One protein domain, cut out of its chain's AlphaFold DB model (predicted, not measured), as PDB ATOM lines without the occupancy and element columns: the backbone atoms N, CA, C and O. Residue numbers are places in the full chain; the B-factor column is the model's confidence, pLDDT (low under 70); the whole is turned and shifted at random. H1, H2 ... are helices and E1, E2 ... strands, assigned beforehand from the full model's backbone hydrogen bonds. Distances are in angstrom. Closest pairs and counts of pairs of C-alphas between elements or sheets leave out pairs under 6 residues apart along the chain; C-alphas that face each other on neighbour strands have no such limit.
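This is residues 8 to 80 of the 200 residues of an uncharacterized protein of Candidatus Hydrogenedentes bacterium (UniProt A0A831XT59). The model is an open, elongated string of small parts: two short helices, H1 and H2, at one end, a small hairpin of E1 and E2 at the other, and a longer hairpin of E3 and E4 between these ends. A long stretch with no named element, residues 21 to 41, runs from H2 past the E3 and E4 hairpin to E1, and the chain then folds back through E2 and the short helix H3 into E3. The printed part has 73 residues with three named helices and four named strands, in the order H1 H2 E1 E2 H3 E3 E4; each hairpin is an antiparallel sheet of two strands, and the class is mixed, helices and strands. The whole is only just loose, close to extended, with a radius of gyration of the C-alphas of 16.7 A and spans of 47 by 24 by 22 A, only just elongated.

Begin at H1, residues 8 to 11, and go on to H2, residues 13 to 20. They are close but not clearly touching; their closest C-alphas, those of Arg 9 and Tyr 16, are 6.0 A apart. In H2 every O i to N i+4 pair is within hydrogen-bond range. After the long link, look at E1, residues 42 to 44, and E2, residues 49 to 52: this hairpin is antiparallel at 149 degrees, with N 43 and O 51 at 2.9 A and N 49 and O 44 at 2.8 A, within hydrogen-bond range. Next comes H3, residues 57 to 60, which like H1 is too short for an O i to N i+4 pair. E3, residues 62 to 68, and E4, residues 73 to 79, form the second hairpin, antiparallel at 152 degrees; look there for N 63 and O 78 at 2.8 A and N 73 and O 68 at 2.9 A, within hydrogen-bond range. The closest C-alphas of H3 and E4, those of Asp 60 and Pro 79, are 7.3 A apart. Among the pairs that are apart are H2 and E3, and E2 and E4.

Find C-alpha 8 at (-23.058, 12.403, 48.280), where H1 begins. H2 covers 10.5 A from C-alpha 13 to C-alpha 20. E1 begins at C-alpha 42, (-15.762, -21.957, 30.448), and E2 covers 8.7 A. E3 covers 14.8 A and E4 12.5 A, ending at C-alpha 79, (-24.130, -16.571, 46.078).

The two C-alphas farthest apart are those of Ser 10 and Asp 46, 49.0 A. The printed part has no cut; the link from H2 to E1, 21 residues, is long, and the other links are tight. The mean pLDDT of the printed part is 80.3, and residues 21 to 29 are under 70.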
ATOM      1  N   TYR A   8     -23.732  13.705  48.293       81.31
ATOM      2  CA  TYR A   8     -23.058  12.403  48.280       81.31
ATOM      3  C   TYR A   8     -22.797  11.873  49.685       81.31
ATOM      4  O   TYR A   8     -23.111  10.719  49.949       81.31
ATOM      5  N   ARG A   9     -22.330  12.732  50.597       81.00
ATOM      6  CA  ARG A   9     -22.112  12.364  52.000       81.00
ATOM      7  C   ARG A   9     -23.392  11.858  52.673       81.00
ATOM      8  O   ARG A   9     -23.362  10.839  53.348       81.00
ATOM      9  N   SER A  10     -24.520  12.545  52.473       82.75
ATOM     10  CA  SER A  10     -25.808  12.125  53.051       82.75
ATOM     11  C   SER A  10     -26.439  10.924  52.338       82.75
ATOM     12  O   SER A  10     -27.141  10.137  52.966       82.75
ATOM     13  N   ARG A  11     -26.237  10.791  51.023       81.19
ATOM     14  CA  ARG A  11     -26.862   9.744  50.200       81.19
ATOM     15  C   ARG A  11     -26.091   8.424  50.227       81.19
ATOM     16  O   ARG A  11     -26.710   7.375  50.093       81.19
ATOM     17  N   TYR A  12     -24.774   8.486  50.397       77.12
ATOM     18  CA  TYR A  12     -23.868   7.337  50.388       77.12
ATOM     19  C   TYR A  12     -22.883   7.409  51.572       77.12
ATOM     20  O   TYR A  12     -21.670   7.507  51.365       77.12
ATOM     21  N   PRO A  13     -23.382   7.397  52.823       74.81
ATOM     22  CA  PRO A  13     -22.554   7.599  54.017       74.81
ATOM     23  C   PRO A  13     -21.404   6.584  54.140       74.81
ATOM     24  O   PRO A  13     -20.298   6.954  54.520       74.81
ATOM     25  N   TYR A  14     -21.614   5.347  53.688       71.50
ATOM     26  CA  TYR A  14     -20.614   4.273  53.673       71.50
ATOM     27  C   TYR A  14     -19.393   4.561  52.776       71.50
ATOM     28  O   TYR A  14     -18.275   4.146  53.092       71.50
ATOM     29  N   ILE A  15     -19.571   5.299  51.668       71.62
ATOM     30  CA  ILE A  15     -18.460   5.702  50.782       71.62
ATOM     31  C   ILE A  15     -17.586   6.733  51.495       71.62
ATOM     32  O   ILE A  15     -16.360   6.679  51.410       71.62
ATOM     33  N   TYR A  16     -18.216   7.670  52.206       73.56
ATOM     34  CA  TYR A  16     -17.497   8.669  52.986       73.56
ATOM     35  C   TYR A  16     -16.735   8.031  54.151       73.56
ATOM     36  O   TYR A  16     -15.563   8.344  54.326       73.56
ATOM     37  N   GLU A  17     -17.353   7.113  54.896       70.31
ATOM     38  CA  GLU A  17     -16.689   6.359  55.971       70.31
ATOM     39  C   GLU A  17     -15.485   5.566  55.443       70.31
ATOM     40  O   GLU A  17     -14.391   5.683  55.982       70.31
ATOM     41  N   THR A  18     -15.644   4.868  54.313       70.25
ATOM     42  CA  THR A  18     -14.548   4.159  53.625       70.25
ATOM     43  C   THR A  18     -13.381   5.076  53.252       70.25
ATOM     44  O   THR A  18     -12.226   4.666  53.308       70.25
ATOM     45  N   TYR A  19     -13.675   6.307  52.825       73.06
ATOM     46  CA  TYR A  19     -12.666   7.286  52.419       73.06
ATOM     47  C   TYR A  19     -12.012   8.009  53.605       73.06
ATOM     48  O   TYR A  19     -10.853   8.414  53.514       73.06
ATOM     49  N   ALA A  20     -12.763   8.232  54.684       75.00
ATOM     50  CA  ALA A  20     -12.342   9.031  55.831       75.00
ATOM     51  C   ALA A  20     -11.675   8.208  56.947       75.00
ATOM     52  O   ALA A  20     -10.924   8.783  57.737       75.00
ATOM     53  N   GLU A  21     -11.938   6.901  57.031       69.31
ATOM     54  CA  GLU A  21     -11.296   5.987  57.983       69.31
ATOM     55  C   GLU A  21     -10.018   5.357  57.390       69.31
ATOM     56  O   GLU A  21      -9.920   5.107  56.188       69.31
ATOM     57  N   GLU A  22      -9.006   5.092  58.229       60.41
ATOM     58  CA  GLU A  22      -7.817   4.349  57.800       60.41
ATOM     59  C   GLU A  22      -8.161   2.854  57.698       60.41
ATOM     60  O   GLU A  22      -8.310   2.175  58.710       60.41
ATOM     61  N   TYR A  23      -8.230   2.368  56.455       56.66
ATOM     62  CA  TYR A  23      -8.410   0.972  56.033       56.66
ATOM     63  C   TYR A  23      -9.845   0.421  56.113       56.66
ATOM     64  O   TYR A  23     -10.350   0.043  57.165       56.66
ATOM     65  N   ASN A  24     -10.473   0.292  54.939       57.88
ATOM     66  CA  ASN A  24     -11.669  -0.519  54.747       57.88
ATOM     67  C   ASN A  24     -11.259  -1.911  54.234       57.88
ATOM     68  O   ASN A  24     -10.748  -2.034  53.120       57.88
ATOM     69  N   GLU A  25     -11.509  -2.959  55.021       55.62
ATOM     70  CA  GLU A  25     -11.338  -4.362  54.600       55.62
ATOM     71  C   GLU A  25     -12.292  -4.775  53.456       55.62
ATOM     72  O   GLU A  25     -12.083  -5.803  52.815       55.62
ATOM     73  N   GLY A  26     -13.305  -3.955  53.165       51.38
ATOM     74  CA  GLY A  26     -14.378  -4.181  52.197       51.38
ATOM     75  C   GLY A  26     -14.067  -3.778  50.756       51.38
ATOM     76  O   GLY A  26     -14.953  -3.295  50.059       51.38
ATOM     77  N   THR A  27     -12.832  -3.958  50.272       55.50
ATOM     78  CA  THR A  27     -12.698  -4.096  48.808       55.50
ATOM     79  C   THR A  27     -13.299  -5.462  48.456       55.50
ATOM     80  O   THR A  27     -12.845  -6.433  49.067       55.50
ATOM     81  N   PRO A  28     -14.291  -5.580  47.545       60.44
ATOM     82  CA  PRO A  28     -15.021  -6.828  47.293       60.44
ATOM     83  C   PRO A  28     -14.097  -7.937  46.776       60.44
ATOM     84  O   PRO A  28     -13.911  -8.135  45.580       60.44
ATOM     85  N   ARG A  29     -13.455  -8.647  47.702       62.00
ATOM     86  CA  ARG A  29     -12.616  -9.822  47.434       62.00
ATOM     87  C   ARG A  29     -13.406 -11.115  47.575       62.00
ATOM     88  O   ARG A  29     -12.966 -12.150  47.096       62.00
ATOM     89  N   TRP A  30     -14.576 -11.035  48.201       73.56
ATOM     90  CA  TRP A  30     -15.471 -12.155  48.460       73.56
ATOM     91  C   TRP A  30     -16.209 -12.640  47.211       73.56
ATOM     92  O   TRP A  30     -16.952 -13.583  47.330       73.56
ATOM     93  N   ASN A  31     -15.993 -12.057  46.030       70.75
ATOM     94  CA  ASN A  31     -16.423 -12.619  44.740       70.75
ATOM     95  C   ASN A  31     -15.240 -12.961  43.821       70.75
ATOM     96  O   ASN A  31     -15.419 -13.209  42.630       70.75
ATOM     97  N   ASN A  32     -14.014 -12.934  44.351       74.00
ATOM     98  CA  ASN A  32     -12.811 -13.196  43.576       74.00
ATOM     99  C   ASN A  32     -12.353 -14.639  43.810       74.00
ATOM    100  O   ASN A  32     -11.548 -14.907  44.702       74.00
ATOM    101  N   LEU A  33     -12.911 -15.566  43.030       74.44
ATOM    102  CA  LEU A  33     -12.476 -16.957  43.015       74.44
ATOM    103  C   LEU A  33     -11.242 -17.096  42.117       74.44
ATOM    104  O   LEU A  33     -11.284 -16.760  40.934       74.44
ATOM    105  N   GLU A  34     -10.157 -17.620  42.675       75.50
ATOM    106  CA  GLU A  34      -8.983 -18.032  41.910       75.50
ATOM    107  C   GLU A  34      -9.098 -19.528  41.608       75.50
ATOM    108  O   GLU A  34      -9.142 -20.355  42.519       75.50
ATOM    109  N   VAL A  35      -9.188 -19.864  40.322       70.50
ATOM    110  CA  VAL A  35      -9.176 -21.246  39.843       70.50
ATOM    111  C   VAL A  35      -7.850 -21.470  39.127       70.50
ATOM    112  O   VAL A  35      -7.588 -20.874  38.083       70.50
ATOM    113  N   GLU A  36      -6.995 -22.306  39.709       71.44
ATOM    114  CA  GLU A  36      -5.738 -22.729  39.094       71.44
ATOM    115  C   GLU A  36      -5.985 -24.008  38.276       71.44
ATOM    116  O   GLU A  36      -6.547 -24.978  38.780       71.44
ATOM    117  N   ASP A  37      -5.573 -24.005  37.007       78.19
ATOM    118  CA  ASP A  37      -5.533 -25.163  36.094       78.19
ATOM    119  C   ASP A  37      -6.870 -25.849  35.711       78.19
ATOM    120  O   ASP A  37      -6.860 -26.764  34.884       78.19
ATOM    121  N   ASP A  38      -8.022 -25.400  36.224       86.06
ATOM    122  CA  ASP A  38      -9.353 -25.880  35.818       86.06
ATOM    123  C   ASP A  38     -10.107 -24.817  35.001       86.06
ATOM    124  O   ASP A  38     -10.529 -23.782  35.505       86.06
ATOM    125  N   LEU A  39     -10.277 -25.081  33.704       88.81
ATOM    126  CA  LEU A  39     -11.033 -24.222  32.784       88.81
ATOM    127  C   LEU A  39     -12.415 -24.800  32.450       88.81
ATOM    128  O   LEU A  39     -13.066 -24.350  31.505       88.81
ATOM    129  N   SER A  40     -12.871 -25.806  33.201       90.81
ATOM    130  CA  SER A  40     -14.130 -26.504  32.937       90.81
ATOM    131  C   SER A  40     -15.371 -25.650  33.189       90.81
ATOM    132  O   SER A  40     -16.459 -26.060  32.787       90.81
ATOM    133  N   ASP A  41     -15.241 -24.476  33.808       91.31
ATOM    134  CA  ASP A  41     -16.315 -23.489  33.943       91.31
ATOM    135  C   ASP A  41     -16.605 -22.727  32.637       91.31
ATOM    136  O   ASP A  41     -17.678 -22.134  32.491       91.31
ATOM    137  N   PHE A  42     -15.683 -22.754  31.671       91.88
ATOM    138  CA  PHE A  42     -15.762 -21.957  30.448       91.88
ATOM    139  C   PHE A  42     -16.291 -22.747  29.244       91.88
ATOM    140  O   PHE A  42     -16.214 -23.974  29.191       91.88
ATOM    141  N   VAL A  43     -16.852 -22.032  28.265       93.00
ATOM    142  CA  VAL A  43     -17.455 -22.624  27.058       93.00
ATOM    143  C   VAL A  43     -16.406 -23.220  26.114       93.00
ATOM    144  O   VAL A  43     -16.587 -24.352  25.671       93.00
ATOM    145  N   ASP A  44     -15.352 -22.471  25.771       93.25
ATOM    146  CA  ASP A  44     -14.305 -22.922  24.838       93.25
ATOM    147  C   ASP A  44     -13.003 -22.110  25.028       93.25
ATOM    148  O   ASP A  44     -12.698 -21.196  24.252       93.25
ATOM    149  N   PRO A  45     -12.238 -22.388  26.098       90.00
ATOM    150  CA  PRO A  45     -11.031 -21.632  26.428       90.00
ATOM    151  C   PRO A  45      -9.909 -21.783  25.387       90.00
ATOM    152  O   PRO A  45      -9.133 -20.845  25.200       90.00
ATOM    153  N   ASP A  46      -9.844 -22.912  24.670       91.12
ATOM    154  CA  ASP A  46      -8.842 -23.157  23.621       91.12
ATOM    155  C   ASP A  46      -8.994 -22.182  22.444       91.12
ATOM    156  O   ASP A  46      -8.010 -21.822  21.793       91.12
ATOM    157  N   ASN A  47     -10.217 -21.697  22.210       87.75
ATOM    158  CA  ASN A  47     -10.530 -20.661  21.225       87.75
ATOM    159  C   ASN A  47     -10.837 -19.298  21.875       87.75
ATOM    160  O   ASN A  47     -11.522 -18.465  21.281       87.75
ATOM    161  N   LEU A  48     -10.311 -19.053  23.084       86.12
ATOM    162  CA  LEU A  48     -10.435 -17.796  23.838       86.12
ATOM    163  C   LEU A  48     -11.875 -17.398  24.209       86.12
ATOM    164  O   LEU A  48     -12.148 -16.233  24.511       86.12
ATOM    165  N   ASN A  49     -12.802 -18.355  24.230       86.44
ATOM    166  CA  ASN A  49     -14.160 -18.142  24.705       86.44
ATOM    167  C   ASN A  49     -14.268 -18.493  26.195       86.44
ATOM    168  O   ASN A  49     -14.663 -19.595  26.584       86.44
ATOM    169  N   PHE A  50     -13.951 -17.502  27.027       88.12
ATOM    170  CA  PHE A  50     -14.049 -17.568  28.487       88.12
ATOM    171  C   PHE A  50     -15.434 -17.162  29.018       88.12
ATOM    172  O   PHE A  50     -15.565 -16.711  30.155       88.12
ATOM    173  N   ALA A  51     -16.492 -17.293  28.212       87.62
ATOM    174  CA  ALA A  51     -17.849 -17.206  28.738       87.62
ATOM    175  C   ALA A  51     -18.104 -18.384  29.690       87.62
ATOM    176  O   ALA A  51     -17.698 -19.510  29.400       87.62
ATOM    177  N   LEU A  52     -18.795 -18.142  30.807       90.00
ATOM    178  CA  LEU A  52     -19.221 -19.216  31.705       90.00
ATOM    179  C   LEU A  52     -20.246 -20.104  30.995       90.00
ATOM    180  O   LEU A  52     -21.241 -19.593  30.476       90.00
ATOM    181  N   ARG A  53     -20.053 -21.425  31.013       91.94
ATOM    182  CA  ARG A  53     -21.070 -22.356  30.506       91.94
ATOM    183  C   ARG A  53     -22.258 -22.442  31.460       91.94
ATOM    184  O   ARG A  53     -22.170 -22.101  32.641       91.94
ATOM    185  N   ASP A  54     -23.393 -22.901  30.955       91.44
ATOM    186  CA  ASP A  54     -24.547 -23.172  31.810       91.44
ATOM    187  C   ASP A  54     -24.243 -24.354  32.748       91.44
ATOM    188  O   ASP A  54     -23.629 -25.349  32.347       91.44
ATOM    189  N   GLY A  55     -24.624 -24.215  34.022       91.50
ATOM    190  CA  GLY A  55     -24.296 -25.191  35.067       91.50
ATOM    191  C   GLY A  55     -22.793 -25.336  35.333       91.50
ATOM    192  O   GLY A  55     -22.336 -26.424  35.691       91.50
ATOM    193  N   ALA A  56     -22.000 -24.295  35.063       91.75
ATOM    194  CA  ALA A  56     -20.611 -24.233  35.507       91.75
ATOM    195  C   ALA A  56     -20.555 -24.314  37.050       91.75
ATOM    196  O   ALA A  56     -21.335 -23.604  37.685       91.75
ATOM    197  N   PRO A  57     -19.689 -25.157  37.648       89.06
ATOM    198  CA  PRO A  57     -19.521 -25.275  39.098       89.06
ATOM    199  C   PRO A  57     -19.399 -23.945  39.842       89.06
ATOM    200  O   PRO A  57     -19.956 -23.805  40.927       89.06
ATOM    201  N   ILE A  58     -18.736 -22.947  39.248       88.44
ATOM    202  CA  ILE A  58     -18.630 -21.605  39.840       88.44
ATOM    203  C   ILE A  58     -19.995 -20.940  40.103       88.44
ATOM    204  O   ILE A  58     -20.108 -20.116  41.003       88.44
ATOM    205  N   LEU A  59     -21.050 -21.307  39.366       90.12
ATOM    206  CA  LEU A  59     -22.404 -20.768  39.560       90.12
ATOM    207  C   LEU A  59     -23.090 -21.292  40.829       90.12
ATOM    208  O   LEU A  59     -24.068 -20.692  41.265       90.12
ATOM    209  N   ASP A  60     -22.594 -22.384  41.412       90.81
ATOM    210  CA  ASP A  60     -23.080 -22.920  42.688       90.81
ATOM    211  C   ASP A  60     -22.274 -22.378  43.886       90.81
ATOM    212  O   ASP A  60     -22.531 -22.747  45.034       90.81
ATOM    213  N   TRP A  61     -21.272 -21.526  43.639       89.06
ATOM    214  CA  TRP A  61     -20.407 -20.987  44.682       89.06
ATOM    215  C   TRP A  61     -21.128 -19.961  45.560       89.06
ATOM    216  O   TRP A  61     -21.951 -19.178  45.085       89.06
ATOM    217  N   VAL A  62     -20.784 -19.947  46.848       90.06
ATOM    218  CA  VAL A  62     -21.316 -19.015  47.845       90.06
ATOM    219  C   VAL A  62     -20.156 -18.483  48.673       90.06
ATOM    220  O   VAL A  62     -19.351 -19.256  49.195       90.06
ATOM    221  N   ALA A  63     -20.068 -17.163  48.781       88.75
ATOM    222  CA  ALA A  63     -19.178 -16.497  49.711       88.75
ATOM    223  C   ALA A  63     -19.835 -16.477  51.092       88.75
ATOM    224  O   ALA A  63     -20.900 -15.889  51.247       88.75
ATOM    225  N   GLU A  64     -19.217 -17.128  52.070       89.38
ATOM    226  CA  GLU A  64     -19.745 -17.236  53.435       89.38
ATOM    227  C   GLU A  64     -19.220 -16.104  54.333       89.38
ATOM    228  O   GLU A  64     -18.120 -15.582  54.108       89.38
ATOM    229  N   ASP A  65     -19.990 -15.756  55.370       88.31
ATOM    230  CA  ASP A  65     -19.616 -14.783  56.413       88.31
ATOM    231  C   ASP A  65     -19.121 -13.428  55.850       88.31
ATOM    232  O   ASP A  65     -18.133 -12.841  56.314       88.31
ATOM    233  N   VAL A  66     -19.795 -12.907  54.818       85.25
ATOM    234  CA  VAL A  66     -19.406 -11.658  54.156       85.25
ATOM    235  C   VAL A  66     -19.724 -10.454  55.039       85.25
ATOM    236  O   VAL A  66     -20.867 -10.215  55.435       85.25
ATOM    237  N   TYR A  67     -18.694  -9.643  55.273       82.94
ATOM    238  CA  TYR A  67     -18.793  -8.309  55.854       82.94
ATOM    239  C   TYR A  67     -18.341  -7.274  54.822       82.94
ATOM    240  O   TYR A  67     -17.150  -7.161  54.519       82.94
ATOM    241  N   ASP A  68     -19.286  -6.500  54.285       79.19
ATOM    242  CA  ASP A  68     -19.017  -5.488  53.263       79.19
ATOM    243  C   ASP A  68     -19.848  -4.227  53.519       79.19
ATOM    244  O   ASP A  68     -21.044  -4.168  53.248       79.19
ATOM    245  N   ARG A  69     -19.196  -3.166  54.006       73.31
ATOM    246  CA  ARG A  69     -19.861  -1.882  54.282       73.31
ATOM    247  C   ARG A  69     -20.325  -1.152  53.019       73.31
ATOM    248  O   ARG A  69     -21.230  -0.328  53.108       73.31
ATOM    249  N   VAL A  70     -19.698  -1.403  51.869       72.81
ATOM    250  CA  VAL A  70     -20.046  -0.763  50.590       72.81
ATOM    251  C   VAL A  70     -21.334  -1.355  50.031       72.81
ATOM    252  O   VAL A  70     -22.184  -0.610  49.543       72.81
ATOM    253  N   TYR A  71     -21.485  -2.674  50.146       73.94
ATOM    254  CA  TYR A  71     -22.700  -3.393  49.760       73.94
ATOM    255  C   TYR A  71     -23.744  -3.486  50.882       73.94
ATOM    256  O   TYR A  71     -24.899  -3.799  50.610       73.94
ATOM    257  N   GLY A  72     -23.371  -3.143  52.118       77.75
ATOM    258  CA  GLY A  72     -24.248  -3.200  53.287       77.75
ATOM    259  C   GLY A  72     -24.440  -4.607  53.859       77.75
ATOM    260  O   GLY A  72     -25.415  -4.808  54.573       77.75
ATOM    261  N   ALA A  73     -23.536  -5.542  53.551       83.81
ATOM    262  CA  ALA A  73     -23.580  -6.919  54.032       83.81
ATOM    263  C   ALA A  73     -22.994  -7.042  55.450       83.81
ATOM    264  O   ALA A  73     -21.888  -6.547  55.709       83.81
ATOM    265  N   ASP A  74     -23.719  -7.714  56.352       86.38
ATOM    266  CA  ASP A  74     -23.311  -7.981  57.742       86.38
ATOM    267  C   ASP A  74     -23.496  -9.466  58.102       86.38
ATOM    268  O   ASP A  74     -24.596  -9.904  58.443       86.38
ATOM    269  N   ASN A  75     -22.404 -10.236  58.031       89.06
ATOM    270  CA  ASN A  75     -22.381 -11.690  58.233       89.06
ATOM    271  C   ASN A  75     -23.365 -12.436  57.311       89.06
ATOM    272  O   ASN A  75     -24.173 -13.252  57.769       89.06
ATOM    273  N   GLU A  76     -23.319 -12.115  56.020       88.62
ATOM    274  CA  GLU A  76     -24.220 -12.672  55.009       88.62
ATOM    275  C   GLU A  76     -23.525 -13.718  54.136       88.62
ATOM    276  O   GLU A  76     -22.348 -13.579  53.810       88.62
ATOM    277  N   ASP A  77     -24.284 -14.726  53.704       91.12
ATOM    278  CA  ASP A  77     -23.852 -15.675  52.680       91.12
ATOM    279  C   ASP A  77     -24.337 -15.177  51.313       91.12
ATOM    280  O   ASP A  77     -25.547 -15.085  51.072       91.12
ATOM    281  N   ILE A  78     -23.410 -14.845  50.416       88.19
ATOM    282  CA  ILE A  78     -23.722 -14.232  49.121       88.19
ATOM    283  C   ILE A  78     -23.390 -15.216  47.990       88.19
ATOM    284  O   ILE A  78     -22.222 -15.572  47.817       88.19
ATOM    285  N   PRO A  79     -24.382 -15.678  47.204       89.31
ATOM    286  CA  PRO A  79     -24.130 -16.571  46.078       89.31
ATOM    287  C   PRO A  79     -23.403 -15.851  44.936       89.31
ATOM    288  O   PRO A  79     -23.609 -14.658  44.705       89.31
ATOM    289  N   PHE A  80     -22.597 -16.596  44.175       87.25
ATOM    290  CA  PHE A  80     -22.027 -16.101  42.930       87.25
ATOM    291  C   PHE A  80     -23.145 -15.790  41.937       87.25
ATOM    292  O   PHE A  80     -23.927 -16.660  41.549       87.25
TER     293      PHE A  80